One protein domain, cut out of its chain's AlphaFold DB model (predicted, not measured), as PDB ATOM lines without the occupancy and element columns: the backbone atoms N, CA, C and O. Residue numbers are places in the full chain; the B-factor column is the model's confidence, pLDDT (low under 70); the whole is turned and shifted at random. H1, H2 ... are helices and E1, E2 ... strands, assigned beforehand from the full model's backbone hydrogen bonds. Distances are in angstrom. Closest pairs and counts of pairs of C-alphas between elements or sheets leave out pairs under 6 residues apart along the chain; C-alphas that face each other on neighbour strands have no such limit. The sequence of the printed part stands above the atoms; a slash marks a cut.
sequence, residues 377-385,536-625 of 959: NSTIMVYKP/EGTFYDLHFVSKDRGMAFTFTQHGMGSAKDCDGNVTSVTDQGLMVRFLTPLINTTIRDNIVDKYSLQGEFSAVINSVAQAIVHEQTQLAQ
ATOM      1  N   ASN A 377     -46.295  40.907 -41.416       91.94
ATOM      2  CA  ASN A 377     -46.739  39.663 -40.785       91.94
ATOM      3  C   ASN A 377     -46.522  38.478 -41.735       91.94
ATOM      4  O   ASN A 377     -46.832  38.566 -42.928       91.94
ATOM      5  N   SER A 378     -45.973  37.390 -41.204       93.38
ATOM      6  CA  SER A 378     -45.615  36.194 -41.962       93.38
ATOM      7  C   SER A 378     -45.690  34.953 -41.077       93.38
ATOM      8  O   SER A 378     -45.508  35.038 -39.859       93.38
ATOM      9  N   THR A 379     -45.914  33.802 -41.698       95.75
ATOM     10  CA  THR A 379     -45.937  32.496 -41.042       95.75
ATOM     11  C   THR A 379     -44.921  31.574 -41.710       95.75
ATOM     12  O   THR A 379     -44.858  31.487 -42.944       95.75
ATOM     13  N   ILE A 380     -44.094  30.916 -40.898       95.69
ATOM     14  CA  ILE A 380     -42.957  30.104 -41.349       95.69
ATOM     15  C   ILE A 380     -43.002  28.704 -40.737       95.69
ATOM     16  O   ILE A 380     -43.311  28.552 -39.559       95.69
ATOM     17  N   MET A 381     -42.659  27.688 -41.525       97.12
ATOM     18  CA  MET A 381     -42.397  26.334 -41.037       97.12
ATOM     19  C   MET A 381     -40.910  26.207 -40.712       97.12
ATOM     20  O   MET A 381     -40.078  26.393 -41.602       97.12
ATOM     21  N   VAL A 382     -40.586  25.910 -39.455       95.81
ATOM     22  CA  VAL A 382     -39.223  25.648 -38.971       95.81
ATOM     23  C   VAL A 382     -38.919  24.161 -39.118       95.81
ATOM     24  O   VAL A 382     -39.751  23.321 -38.776       95.81
ATOM     25  N   TYR A 383     -37.720  23.838 -39.597       95.94
ATOM     26  CA  TYR A 383     -37.228  22.468 -39.744       95.94
ATOM     27  C   TYR A 383     -36.146  22.159 -38.700       95.94
ATOM     28  O   TYR A 383     -35.516  23.062 -38.144       95.94
ATOM     29  N   LYS A 384     -35.918  20.867 -38.456       93.44
ATOM     30  CA  LYS A 384     -34.827  20.336 -37.625       93.44
ATOM     31  C   LYS A 384     -34.079  19.218 -38.368       93.44
ATOM     32  O   LYS A 384     -34.698  18.546 -39.194       93.44
ATOM     33  N   PRO A 385     -32.806  18.939 -38.032       93.31
ATOM     34  CA  PRO A 385     -32.079  17.820 -38.623       93.31
ATOM     35  C   PRO A 385     -32.804  16.492 -38.390       93.31
ATOM     36  O   PRO A 385     -33.199  16.191 -37.262       93.31
ATOM     37  N   GLU A 536     -46.143  31.819 -36.354       96.81
ATOM     38  CA  GLU A 536     -46.609  33.160 -36.724       96.81
ATOM     39  C   GLU A 536     -45.677  34.239 -36.152       96.81
ATOM     40  O   GLU A 536     -45.248  34.163 -34.996       96.81
ATOM     41  N   GLY A 537     -45.422  35.296 -36.919       94.06
ATOM     42  CA  GLY A 537     -44.650  36.445 -36.453       94.06
ATOM     43  C   GLY A 537     -44.639  37.609 -37.436       94.06
ATOM     44  O   GLY A 537     -45.464  37.695 -38.349       94.06
ATOM     45  N   THR A 538     -43.689  38.517 -37.240       91.81
ATOM     46  CA  THR A 538     -43.559  39.756 -38.011       91.81
ATOM     47  C   THR A 538     -42.112  39.955 -38.454       91.81
ATOM     48  O   THR A 538     -41.183  39.825 -37.657       91.81
ATOM     49  N   PHE A 539     -41.932  40.286 -39.732       87.94
ATOM     50  CA  PHE A 539     -40.664  40.702 -40.319       87.94
ATOM     51  C   PHE A 539     -40.423  42.198 -40.134       87.94
ATOM     52  O   PHE A 539     -41.222  43.030 -40.572       87.94
ATOM     53  N   TYR A 540     -39.273  42.509 -39.549       84.81
ATOM     54  CA  TYR A 540     -38.652  43.822 -39.469       84.81
ATOM     55  C   TYR A 540     -37.400  43.766 -40.353       84.81
ATOM     56  O   TYR A 540     -36.327  43.367 -39.901       84.81
ATOM     57  N   ASP A 541     -37.569  44.085 -41.638       82.31
ATOM     58  CA  ASP A 541     -36.552  43.882 -42.682       82.31
ATOM     59  C   ASP A 541     -36.048  42.417 -42.723       82.31
ATOM     60  O   ASP A 541     -36.855  41.516 -42.950       82.31
ATOM     61  N   LEU A 542     -34.761  42.152 -42.466       83.88
ATOM     62  CA  LEU A 542     -34.168  40.803 -42.435       83.88
ATOM     63  C   LEU A 542     -34.398  40.012 -41.133       83.88
ATOM     64  O   LEU A 542     -33.881  38.900 -40.984       83.88
ATOM     65  N   HIS A 543     -35.150  40.564 -40.180       87.25
ATOM     66  CA  HIS A 543     -35.373  39.961 -38.869       87.25
ATOM     67  C   HIS A 543     -36.824  39.503 -38.700       87.25
ATOM     68  O   HIS A 543     -37.741  40.320 -38.679       87.25
ATOM     69  N   PHE A 544     -37.041  38.204 -38.504       91.62
ATOM     70  CA  PHE A 544     -38.319  37.673 -38.031       91.62
ATOM     71  C   PHE A 544     -38.349  37.684 -36.506       91.62
ATOM     72  O   PHE A 544     -37.425  37.171 -35.877       91.62
ATOM     73  N   VAL A 545     -39.431  38.182 -35.913       90.06
ATOM     74  CA  VAL A 545     -39.728  38.006 -34.484       90.06
ATOM     75  C   VAL A 545     -41.074  37.301 -34.359       90.06
ATOM     76  O   VAL A 545     -42.051  37.715 -34.988       90.06
ATOM     77  N   SER A 546     -41.133  36.230 -33.566       93.12
ATOM     78  CA  SER A 546     -42.363  35.468 -33.349       93.12
ATOM     79  C   SER A 546     -43.422  36.289 -32.606       93.12
ATOM     80  O   SER A 546     -43.123  37.213 -31.845       93.12
ATOM     81  N   LYS A 547     -44.692  35.937 -32.807       92.06
ATOM     82  CA  LYS A 547     -45.860  36.627 -32.234       92.06
ATOM     83  C   LYS A 547     -45.895  36.611 -30.700       92.06
ATOM     84  O   LYS A 547     -46.392  37.555 -30.090       92.06
ATOM     85  N   ASP A 548     -45.354  35.563 -30.082       86.56
ATOM     86  CA  ASP A 548     -45.167  35.436 -28.630       86.56
ATOM     87  C   ASP A 548     -43.878  36.115 -28.119       86.56
ATOM     88  O   ASP A 548     -43.668  36.202 -26.910       86.56
ATOM     89  N   ARG A 549     -43.026  36.607 -29.033       81.81
ATOM     90  CA  ARG A 549     -41.686  37.172 -28.796       81.81
ATOM     91  C   ARG A 549     -40.701  36.204 -28.116       81.81
ATOM     92  O   ARG A 549     -39.667  36.644 -27.617       81.81
ATOM     93  N   GLY A 550     -40.992  34.900 -28.121       79.88
ATOM     94  CA  GLY A 550     -40.121  33.849 -27.584       79.88
ATOM     95  C   GLY A 550     -38.985  33.432 -28.524       79.88
ATOM     96  O   GLY A 550     -38.003  32.843 -28.074       79.88
ATOM     97  N   MET A 551     -39.095  33.738 -29.821       84.94
ATOM     98  CA  MET A 551     -38.142  33.347 -30.861       84.94
ATOM     99  C   MET A 551     -37.884  34.506 -31.825       84.94
ATOM    100  O   MET A 551     -38.778  35.296 -32.132       84.94
ATOM    101  N   ALA A 552     -36.662  34.585 -32.350       88.94
ATOM    102  CA  ALA A 552     -36.343  35.520 -33.417       88.94
ATOM    103  C   ALA A 552     -35.236  34.978 -34.330       88.94
ATOM    104  O   ALA A 552     -34.215  34.459 -33.868       88.94
ATOM    105  N   PHE A 553     -35.439  35.108 -35.638       89.81
ATOM    106  CA  PHE A 553     -34.539  34.609 -36.675       89.81
ATOM    107  C   PHE A 553     -33.987  35.774 -37.491       89.81
ATOM    108  O   PHE A 553     -34.705  36.731 -37.779       89.81
ATOM    109  N   THR A 554     -32.714  35.692 -37.871       87.88
ATOM    110  CA  THR A 554     -32.100  36.647 -38.806       87.88
ATOM    111  C   THR A 554     -31.703  35.912 -40.076       87.88
ATOM    112  O   THR A 554     -31.293  34.752 -40.015       87.88
ATOM    113  N   PHE A 555     -31.873  36.576 -41.216       87.38
ATOM    114  CA  PHE A 555     -31.596  36.023 -42.533       87.38
ATOM    115  C   PHE A 555     -30.551  36.881 -43.247       87.38
ATOM    116  O   PHE A 555     -30.860  37.969 -43.726       87.38
ATOM    117  N   THR A 556     -29.327  36.383 -43.398       82.25
ATOM    118  CA  THR A 556     -28.379  36.939 -44.372       82.25
ATOM    119  C   THR A 556     -28.952  36.900 -45.794       82.25
ATOM    120  O   THR A 556     -29.749  36.029 -46.153       82.25
ATOM    121  N   GLN A 557     -28.473  37.801 -46.660       70.50
ATOM    122  CA  GLN A 557     -28.840  37.838 -48.085       70.50
ATOM    123  C   GLN A 557     -28.641  36.484 -48.785       70.50
ATOM    124  O   GLN A 557     -29.442  36.091 -49.629       70.50
ATOM    125  N   HIS A 558     -27.576  35.767 -48.412       77.06
ATOM    126  CA  HIS A 558     -27.240  34.438 -48.924       77.06
ATOM    127  C   HIS A 558     -27.977  33.294 -48.210       77.06
ATOM    128  O   HIS A 558     -27.918  32.164 -48.685       77.06
ATOM    129  N   GLY A 559     -28.671  33.559 -47.101       78.19
ATOM    130  CA  GLY A 559     -29.560  32.612 -46.429       78.19
ATOM    131  C   GLY A 559     -30.968  32.572 -47.036       78.19
ATOM    132  O   GLY A 559     -31.611  31.522 -47.040       78.19
ATOM    133  N   MET A 560     -31.462  33.682 -47.596       84.62
ATOM    134  CA  MET A 560     -32.850  33.780 -48.065       84.62
ATOM    135  C   MET A 560     -33.090  33.116 -49.435       84.62
ATOM    136  O   MET A 560     -32.716  33.637 -50.488       84.62
ATOM    137  N   GLY A 561     -33.810  31.990 -49.433       85.81
ATOM    138  CA  GLY A 561     -34.118  31.195 -50.628       85.81
ATOM    139  C   GLY A 561     -32.937  30.372 -51.156       85.81
ATOM    140  O   GLY A 561     -32.883  30.096 -52.355       85.81
ATOM    141  N   SER A 562     -31.975  30.052 -50.289       87.38
ATOM    142  CA  SER A 562     -30.706  29.393 -50.626       87.38
ATOM    143  C   SER A 562     -30.747  27.867 -50.600       87.38
ATOM    144  O   SER A 562     -29.864  27.220 -51.165       87.38
ATOM    145  N   ALA A 563     -31.761  27.294 -49.955       91.06
ATOM    146  CA  ALA A 563     -31.901  25.866 -49.733       91.06
ATOM    147  C   ALA A 563     -33.178  25.324 -50.388       91.06
ATOM    148  O   ALA A 563     -33.980  26.054 -50.988       91.06
ATOM    149  N   LYS A 564     -33.343  24.007 -50.289       93.31
ATOM    150  CA  LYS A 564     -34.587  23.319 -50.609       93.31
ATOM    151  C   LYS A 564     -34.913  22.298 -49.536       93.31
ATOM    152  O   LYS A 564     -34.000  21.709 -48.960       93.31
ATOM    153  N   ASP A 565     -36.203  22.082 -49.313       92.31
ATOM    154  CA  ASP A 565     -36.676  20.902 -48.597       92.31
ATOM    155  C   ASP A 565     -36.645  19.658 -49.505       92.31
ATOM    156  O   ASP A 565     -36.216  19.701 -50.663       92.31
ATOM    157  N   CYS A 566     -37.072  18.529 -48.949       90.50
ATOM    158  CA  CYS A 566     -37.012  17.223 -49.598       90.50
ATOM    159  C   CYS A 566     -38.046  17.063 -50.730       90.50
ATOM    160  O   CYS A 566     -37.792  16.318 -51.673       90.50
ATOM    161  N   ASP A 567     -39.132  17.844 -50.701       91.38
ATOM    162  CA  ASP A 567     -40.100  17.982 -51.801       91.38
ATOM    163  C   ASP A 567     -39.578  18.897 -52.932       91.38
ATOM    164  O   ASP A 567     -40.146  18.969 -54.025       91.38
ATOM    165  N   GLY A 568     -38.478  19.618 -52.688       90.94
ATOM    166  CA  GLY A 568     -37.832  20.513 -53.641       90.94
ATOM    167  C   GLY A 568     -38.379  21.944 -53.660       90.94
ATOM    168  O   GLY A 568     -37.989  22.713 -54.561       90.94
ATOM    169  N   ASN A 569     -39.230  22.315 -52.693       92.44
ATOM    170  CA  ASN A 569     -39.678  23.692 -52.473       92.44
ATOM    171  C   ASN A 569     -38.487  24.572 -52.078       92.44
ATOM    172  O   ASN A 569     -37.500  24.098 -51.521       92.44
ATOM    173  N   VAL A 570     -38.574  25.875 -52.344       91.69
ATOM    174  CA  VAL A 570     -37.515  26.823 -51.965       91.69
ATOM    175  C   VAL A 570     -37.617  27.152 -50.477       91.69
ATOM    176  O   VAL A 570     -38.641  27.664 -50.020       91.69
ATOM    177  N   THR A 571     -36.534  26.915 -49.744       94.00
ATOM    178  CA  THR A 571     -36.399  27.231 -48.319       94.00
ATOM    179  C   THR A 571     -35.258  28.218 -48.088       94.00
ATOM    180  O   THR A 571     -34.421  28.472 -48.956       94.00
ATOM    181  N   SER A 572     -35.252  28.832 -46.911       93.88
ATOM    182  CA  SER A 572     -34.174  29.707 -46.449       93.88
ATOM    183  C   SER A 572     -33.424  29.049 -45.303       93.88
ATOM    184  O   SER A 572     -33.995  28.231 -44.584       93.88
ATOM    185  N   VAL A 573     -32.173  29.444 -45.108       92.56
ATOM    186  CA  VAL A 573     -31.386  29.114 -43.915       92.56
ATOM    187  C   VAL A 573     -31.216  30.395 -43.103       92.56
ATOM    188  O   VAL A 573     -30.906  31.443 -43.673       92.56
ATOM    189  N   THR A 574     -31.461  30.335 -41.795       92.25
ATOM    190  CA  THR A 574     -31.212  31.460 -40.885       92.25
ATOM    191  C   THR A 574     -29.733  31.546 -40.526       92.25
ATOM    192  O   THR A 574     -28.990  30.570 -40.623       92.25
ATOM    193  N   ASP A 575     -29.309  32.686 -39.995       86.75
ATOM    194  CA  ASP A 575     -27.948  32.868 -39.477       86.75
ATOM    195  C   ASP A 575     -27.681  32.031 -38.207       86.75
ATOM    196  O   ASP A 575     -26.543  31.919 -37.762       86.75
ATOM    197  N   GLN A 576     -28.725  31.413 -37.637       85.50
ATOM    198  CA  GLN A 576     -28.632  30.397 -36.583       85.50
ATOM    199  C   GLN A 576     -28.560  28.956 -37.134       85.50
ATOM    200  O   GLN A 576     -28.654  28.001 -36.367       85.50
ATOM    201  N   GLY A 577     -28.430  28.780 -38.455       88.75
ATOM    202  CA  GLY A 577     -28.283  27.480 -39.118       88.75
ATOM    203  C   GLY A 577     -29.573  26.670 -39.286       88.75
ATOM    204  O   GLY A 577     -29.509  25.535 -39.754       88.75
ATOM    205  N   LEU A 578     -30.738  27.222 -38.931       91.81
ATOM    206  CA  LEU A 578     -32.031  26.540 -39.064       91.81
ATOM    207  C   LEU A 578     -32.592  26.708 -40.479       91.81
ATOM    208  O   LEU A 578     -32.557  27.808 -41.031       91.81
ATOM    209  N   MET A 579     -33.159  25.645 -41.054       95.12
ATOM    210  CA  MET A 579     -33.907  25.746 -42.309       95.12
ATOM    211  C   MET A 579     -35.366  26.142 -42.037       95.12
ATOM    212  O   MET A 579     -35.984  25.687 -41.073       95.12
ATOM    213  N   VAL A 580     -35.921  27.003 -42.891       95.50
ATOM    214  CA  VAL A 580     -37.270  27.573 -42.754       95.50
ATOM    215  C   VAL A 580     -37.942  27.767 -44.112       95.50
ATOM    216  O   VAL A 580     -37.336  28.281 -45.057       95.50
ATOM    217  N   ARG A 581     -39.221  27.394 -44.206       95.31
ATOM    218  CA  ARG A 581     -40.074  27.577 -45.392       95.31
ATOM    219  C   ARG A 581     -41.120  28.653 -45.120       95.31
ATOM    220  O   ARG A 581     -41.821  28.600 -44.113       95.31
ATOM    221  N   PHE A 582     -41.249  29.618 -46.026       92.94
ATOM    222  CA  PHE A 582     -42.302  30.632 -45.957       92.94
ATOM    223  C   PHE A 582     -43.642  30.023 -46.373       92.94
ATOM    224  O   PHE A 582     -43.784  29.582 -47.513       92.94
ATOM    225  N   LEU A 583     -44.620  30.003 -45.464       93.38
ATOM    226  CA  LEU A 583     -45.979  29.535 -45.759       93.38
ATOM    227  C   LEU A 583     -46.818  30.671 -46.352       93.38
ATOM    228  O   LEU A 583     -47.530  30.485 -47.337       93.38
ATOM    229  N   THR A 584     -46.665  31.880 -45.809       89.00
ATOM    230  CA  THR A 584     -47.159  33.114 -46.430       89.00
ATOM    231  C   THR A 584     -46.071  33.730 -47.318       89.00
ATOM    232  O   THR A 584     -44.965  33.970 -46.825       89.00
ATOM    233  N   PRO A 585     -46.343  34.045 -48.597       80.69
ATOM    234  CA  PRO A 585     -45.351  34.674 -49.463       80.69
ATOM    235  C   PRO A 585     -45.004  36.087 -48.968       80.69
ATOM    236  O   PRO A 585     -45.890  36.901 -48.694       80.69
ATOM    237  N   LEU A 586     -43.708  36.398 -48.893       77.50
ATOM    238  CA  LEU A 586     -43.240  37.764 -48.654       77.50
ATOM    239  C   LEU A 586     -43.681  38.645 -49.834       77.50
ATOM    240  O   LEU A 586     -43.407  38.330 -50.991       77.50
ATOM    241  N   ILE A 587     -44.425  39.714 -49.544       68.31
ATOM    242  CA  ILE A 587     -45.214  40.453 -50.547       68.31
ATOM    243  C   ILE A 587     -44.330  41.415 -51.354       68.31
ATOM    244  O   ILE A 587     -44.695  41.811 -52.461       68.31
ATOM    245  N   ASN A 588     -43.167  41.786 -50.817       55.19
ATOM    246  CA  ASN A 588     -42.373  42.900 -51.317       55.19
ATOM    247  C   ASN A 588     -41.024  42.438 -51.894       55.19
ATOM    248  O   ASN A 588     -40.161  41.947 -51.163       55.19
ATOM    249  N   THR A 589     -40.804  42.650 -53.197       51.12
ATOM    250  CA  THR A 589     -39.494  42.391 -53.831       51.12
ATOM    251  C   THR A 589     -38.401  43.291 -53.263       51.12
ATOM    252  O   THR A 589     -37.244  42.888 -53.237       51.12
ATOM    253  N   THR A 590     -38.772  44.450 -52.707       50.88
ATOM    254  CA  THR A 590     -37.841  45.392 -52.078       50.88
ATOM    255  C   THR A 590     -37.040  44.781 -50.934       50.88
ATOM    256  O   THR A 590     -35.951  45.273 -50.668       50.88
ATOM    257  N   ILE A 591     -37.518  43.709 -50.280       55.47
ATOM    258  CA  ILE A 591     -36.689  42.990 -49.301       55.47
ATOM    259  C   ILE A 591     -35.488  42.358 -50.014       55.47
ATOM    260  O   ILE A 591     -34.390  42.472 -49.512       55.47
ATOM    261  N   ARG A 592     -35.623  41.772 -51.214       52.88
ATOM    262  CA  ARG A 592     -34.453  41.302 -51.988       52.88
ATOM    263  C   ARG A 592     -33.568  42.445 -52.482       52.88
ATOM    264  O   ARG A 592     -32.347  42.297 -52.477       52.88
ATOM    265  N   ASP A 593     -34.177  43.547 -52.910       51.06
ATOM    266  CA  ASP A 593     -33.475  44.621 -53.621       51.06
ATOM    267  C   ASP A 593     -32.728  45.597 -52.677       51.06
ATOM    268  O   ASP A 593     -31.732  46.194 -53.081       51.06
ATOM    269  N   ASN A 594     -33.158  45.743 -51.415       48.41
ATOM    270  CA  ASN A 594     -32.600  46.719 -50.461       48.41
ATOM    271  C   ASN A 594     -31.406  46.218 -49.616       48.41
ATOM    272  O   ASN A 594     -30.813  47.025 -48.903       48.41
ATOM    273  N   ILE A 595     -31.023  44.933 -49.669       52.03
ATOM    274  CA  ILE A 595     -30.028  44.323 -48.740       52.03
ATOM    275  C   ILE A 595     -28.572  44.783 -49.003       52.03
ATOM    276  O   ILE A 595     -27.624  44.335 -48.362       52.03
ATOM    277  N   VAL A 596     -28.356  45.696 -49.947       42.44
ATOM    278  CA  VAL A 596     -27.020  46.115 -50.381       42.44
ATOM    279  C   VAL A 596     -26.270  46.887 -49.267       42.44
ATOM    280  O   VAL A 596     -26.620  48.007 -48.896       42.44
ATOM    281  N   ASP A 597     -25.194  46.255 -48.782       46.19
ATOM    282  CA  ASP A 597     -23.984  46.808 -48.138       46.19
ATOM    283  C   ASP A 597     -23.915  47.148 -46.626       46.19
ATOM    284  O   ASP A 597     -22.827  47.541 -46.199       46.19
ATOM    285  N   LYS A 598     -24.953  47.026 -45.770       42.56
ATOM    286  CA  LYS A 598     -24.889  47.707 -44.435       42.56
ATOM    287  C   LYS A 598     -24.834  46.937 -43.110       42.56
ATOM    288  O   LYS A 598     -24.288  47.519 -42.173       42.56
ATOM    289  N   TYR A 599     -25.307  45.695 -42.969       45.34
ATOM    290  CA  TYR A 599     -25.307  45.031 -41.646       45.34
ATOM    291  C   TYR A 599     -24.913  43.549 -41.675       45.34
ATOM    292  O   TYR A 599     -25.756  42.659 -41.650       45.34
ATOM    293  N   SER A 600     -23.601  43.292 -41.632       38.66
ATOM    294  CA  SER A 600     -23.038  42.003 -41.212       38.66
ATOM    295  C   SER A 600     -22.377  42.169 -39.840       38.66
ATOM    296  O   SER A 600     -21.372  42.866 -39.708       38.66
ATOM    297  N   LEU A 601     -22.957  41.554 -38.807       46.69
ATOM    298  CA  LEU A 601     -22.385  41.474 -37.459       46.69
ATOM    299  C   LEU A 601     -22.225  39.999 -37.089       46.69
ATOM    300  O   LEU A 601     -23.178  39.347 -36.668       46.69
ATOM    301  N   GLN A 602     -21.014  39.473 -37.274       42.16
ATOM    302  CA  GLN A 602     -20.693  38.080 -36.971       42.16
ATOM    303  C   GLN A 602     -20.761  37.815 -35.459       42.16
ATOM    304  O   GLN A 602     -19.983  38.368 -34.683       42.16
ATOM    305  N   GLY A 603     -21.678  36.938 -35.046       48.59
ATOM    306  CA  GLY A 603     -21.774  36.442 -33.674       48.59
ATOM    307  C   GLY A 603     -23.088  35.703 -33.430       48.59
ATOM    308  O   GLY A 603     -24.154  36.310 -33.480       48.59
ATOM    309  N   GLU A 604     -23.018  34.410 -33.120       49.19
ATOM    310  CA  GLU A 604     -24.184  33.512 -33.024       49.19
ATOM    311  C   GLU A 604     -25.200  33.975 -31.961       49.19
ATOM    312  O   GLU A 604     -26.403  34.035 -32.216       49.19
ATOM    313  N   PHE A 605     -24.719  34.433 -30.800       48.91
ATOM    314  CA  PHE A 605     -25.560  35.038 -29.754       48.91
ATOM    315  C   PHE A 605     -26.076  36.449 -30.094       48.91
ATOM    316  O   PHE A 605     -26.990  36.943 -29.433       48.91
ATOM    317  N   SER A 606     -25.530  37.109 -31.122       57.56
ATOM    318  CA  SER A 606     -25.969  38.448 -31.522       57.56
ATOM    319  C   SER A 606     -27.282  38.413 -32.303       57.56
ATOM    320  O   SER A 606     -28.034  39.376 -32.225       57.56
ATOM    321  N   ALA A 607     -27.600  37.335 -33.029       58.09
ATOM    322  CA  ALA A 607     -28.731  37.311 -33.962       58.09
ATOM    323  C   ALA A 607     -30.104  37.502 -33.284       58.09
ATOM    324  O   ALA A 607     -30.935  38.263 -33.784       58.09
ATOM    325  N   VAL A 608     -30.341  36.874 -32.124       61.91
ATOM    326  CA  VAL A 608     -31.604  37.017 -31.364       61.91
ATOM    327  C   VAL A 608     -31.689  38.388 -30.682       61.91
ATOM    328  O   VAL A 608     -32.728  39.042 -30.718       61.91
ATOM    329  N   ILE A 609     -30.581  38.866 -30.108       66.12
ATOM    330  CA  ILE A 609     -30.534  40.179 -29.447       66.12
ATOM    331  C   ILE A 609     -30.703  41.304 -30.480       66.12
ATOM    332  O   ILE A 609     -31.465  42.235 -30.237       66.12
ATOM    333  N   ASN A 610     -30.061  41.199 -31.648       64.62
ATOM    334  CA  ASN A 610     -30.170  42.174 -32.732       64.62
ATOM    335  C   ASN A 610     -31.589  42.219 -33.306       64.62
ATOM    336  O   ASN A 610     -32.139  43.303 -33.433       64.62
ATOM    337  N   SER A 611     -32.199  41.073 -33.619       64.56
ATOM    338  CA  SER A 611     -33.560  41.025 -34.182       64.56
ATOM    339  C   SER A 611     -34.611  41.605 -33.227       64.56
ATOM    340  O   SER A 611     -35.423  42.435 -33.640       64.56
ATOM    341  N   VAL A 612     -34.549  41.266 -31.934       70.88
ATOM    342  CA  VAL A 612     -35.424  41.863 -30.910       70.88
ATOM    343  C   VAL A 612     -35.124  43.355 -30.709       70.88
ATOM    344  O   VAL A 612     -36.055  44.155 -30.617       70.88
ATOM    345  N   ALA A 613     -33.852  43.770 -30.695       68.56
ATOM    346  CA  ALA A 613     -33.484  45.181 -30.578       68.56
ATOM    347  C   ALA A 613     -33.942  46.009 -31.790       68.56
ATOM    348  O   ALA A 613     -34.444  47.113 -31.599       68.56
ATOM    349  N   GLN A 614     -33.835  45.484 -33.014       67.88
ATOM    350  CA  GLN A 614     -34.323  46.142 -34.230       67.88
ATOM    351  C   GLN A 614     -35.848  46.267 -34.224       67.88
ATOM    352  O   GLN A 614     -36.363  47.343 -34.517       67.88
ATOM    353  N   ALA A 615     -36.578  45.229 -33.800       71.31
ATOM    354  CA  ALA A 615     -38.027  45.314 -33.617       71.31
ATOM    355  C   ALA A 615     -38.416  46.401 -32.593       71.31
ATOM    356  O   ALA A 615     -39.290  47.221 -32.870       71.31
ATOM    357  N   ILE A 616     -37.719  46.479 -31.451       72.81
ATOM    358  CA  ILE A 616     -37.942  47.522 -30.433       72.81
ATOM    359  C   ILE A 616     -37.608  48.922 -30.974       72.81
ATOM    360  O   ILE A 616     -38.400  49.846 -30.794       72.81
ATOM    361  N   VAL A 617     -36.468  49.099 -31.651       71.12
ATOM    362  CA  VAL A 617     -36.056  50.382 -32.254       71.12
ATOM    363  C   VAL A 617     -37.045  50.824 -33.333       71.12
ATOM    364  O   VAL A 617     -37.369  52.010 -33.419       71.12
ATOM    365  N   HIS A 618     -37.574  49.888 -34.121       72.19
ATOM    366  CA  HIS A 618     -38.579  50.159 -35.145       72.19
ATOM    367  C   HIS A 618     -39.937  50.541 -34.538       72.19
ATOM    368  O   HIS A 618     -40.491  51.579 -34.902       72.19
ATOM    369  N   GLU A 619     -40.443  49.777 -33.560       74.62
ATOM    370  CA  GLU A 619     -41.670  50.108 -32.814       74.62
ATOM    371  C   GLU A 619     -41.556  51.480 -32.122       74.62
ATOM    372  O   GLU A 619     -42.468  52.306 -32.219       74.62
ATOM    373  N   GLN A 620     -40.415  51.775 -31.486       74.56
ATOM    374  CA  GLN A 620     -40.152  53.081 -30.869       74.56
ATOM    375  C   GLN A 620     -40.069  54.210 -31.901       74.56
ATOM    376  O   GLN A 620     -40.585  55.297 -31.646       74.56
ATOM    377  N   THR A 621     -39.467  53.970 -33.068       71.75
ATOM    378  CA  THR A 621     -39.334  54.975 -34.133       71.75
ATOM    379  C   THR A 621     -40.686  55.296 -34.771       71.75
ATOM    380  O   THR A 621     -41.002  56.473 -34.934       71.75
ATOM    381  N   GLN A 622     -41.528  54.294 -35.057       72.75
ATOM    382  CA  GLN A 622     -42.904  54.531 -35.516       72.75
ATOM    383  C   GLN A 622     -43.728  55.292 -34.467       72.75
ATOM    384  O   GLN A 622     -44.427  56.250 -34.805       72.75
ATOM    385  N   LEU A 623     -43.623  54.916 -33.187       76.31
ATOM    386  CA  LEU A 623     -44.326  55.607 -32.104       76.31
ATOM    387  C   LEU A 623     -43.856  57.065 -31.960       76.31
ATOM    388  O   LEU A 623     -44.688  57.964 -31.844       76.31
ATOM    389  N   ALA A 624     -42.546  57.314 -32.022       73.38
ATOM    390  CA  ALA A 624     -41.970  58.654 -31.966       73.38
ATOM    391  C   ALA A 624     -42.404  59.517 -33.162       73.38
ATOM    392  O   ALA A 624     -42.789  60.667 -32.964       73.38
ATOM    393  N   GLN A 625     -42.423  58.961 -34.379       75.38
ATOM    394  CA  GLN A 625     -42.932  59.651 -35.571       75.38
ATOM    395  C   GLN A 625     -44.425  59.988 -35.440       75.38
ATOM    396  O   GLN A 625     -44.804  61.133 -35.686       75.38
TER     397      GLN A 625
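Overview. This is residues 377 to 385 and 536 to 625 of the 959 residues of an uncharacterized protein of Bugula neritina (UniProt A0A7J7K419). One six-stranded sheet, strongly twisted and curled like part of a barrel, has the long helix H2 packed across E4, E3 and E2 at one end, while residues 620 to 625 of H2 stick out beyond it. The short helix H1 sits away from the sheet, on the stretch that leads from E6 to H2. The 99 printed residues hold six named strands and then two named helices, E1 E2 E3 E4 E5 E6 H1 H2; the sheet's order is E4 E3 E2 E1 E6 E5, antiparallel throughout, and the class is mixed, helices and strands. The whole is compact, with a radius of gyration of the C-alphas of 13.4 A, yet elongated in outline, spanning 45 by 29 by 27 A.

Along the chain. Find C-alpha 377 at (-46.739, 39.663, -40.785); from there E1, residues 377 to 385, runs 26.4 A to C-alpha 385 at (-32.079, 17.820, -38.623). Beside it look for E2, residues 536 to 540, 13.6 A long, then E3, residues 543 to 546, and E4, residues 552 to 554. Further on come E5, residues 570 to 573, and E6, residues 579 to 582, each 10.4 A long. H1 is residues 590 to 593, and H2, residues 606 to 625, runs 27.5 A to C-alpha 625 at (-42.932, 59.651, -35.571).

Arrangement. Start at E1, whose pairing is staggered: residues 377 to 379 pair with E2, where N 378 and O 537 are 2.9 A apart, and residues 380 to 382 with E6, where N 381 and O 581 are 2.9 A apart. E2, E3 and E4 form a meander, each strand the antiparallel neighbour of the one before; look for N 540 and O 543 at 2.8 A, and N 544 and O 553 at 2.9 A. E5 and E6 are a hairpin, with N 572 and O 580 at 2.8 A. H2 is on one face of the sheet, making two layers, a helix layer and a strand layer, at a height over the sheet of 9.7 A. It runs across the strands, at 80 degrees to E2 on the local plane. The closest C-alphas of H2 and E3 are those of Ser 611 and His 543, 5.1 A apart. H1 is not on the sheet and is apart from H2. In H2 every O i to N i+4 pair is within hydrogen-bond range; H1 is too short for such a pair.

Size, cuts and confidence. The C-alphas farthest apart are those of Cys 566 and Ala 624, 45.3 A. Residues 386 to 535 are not printed, and C-alphas 385 and 536 are 21.2 A apart across this cut. The links E4 to E5 and H1 to H2 are long. This model's confidence is under 70 at residues 587 to 611 and 613 to 614.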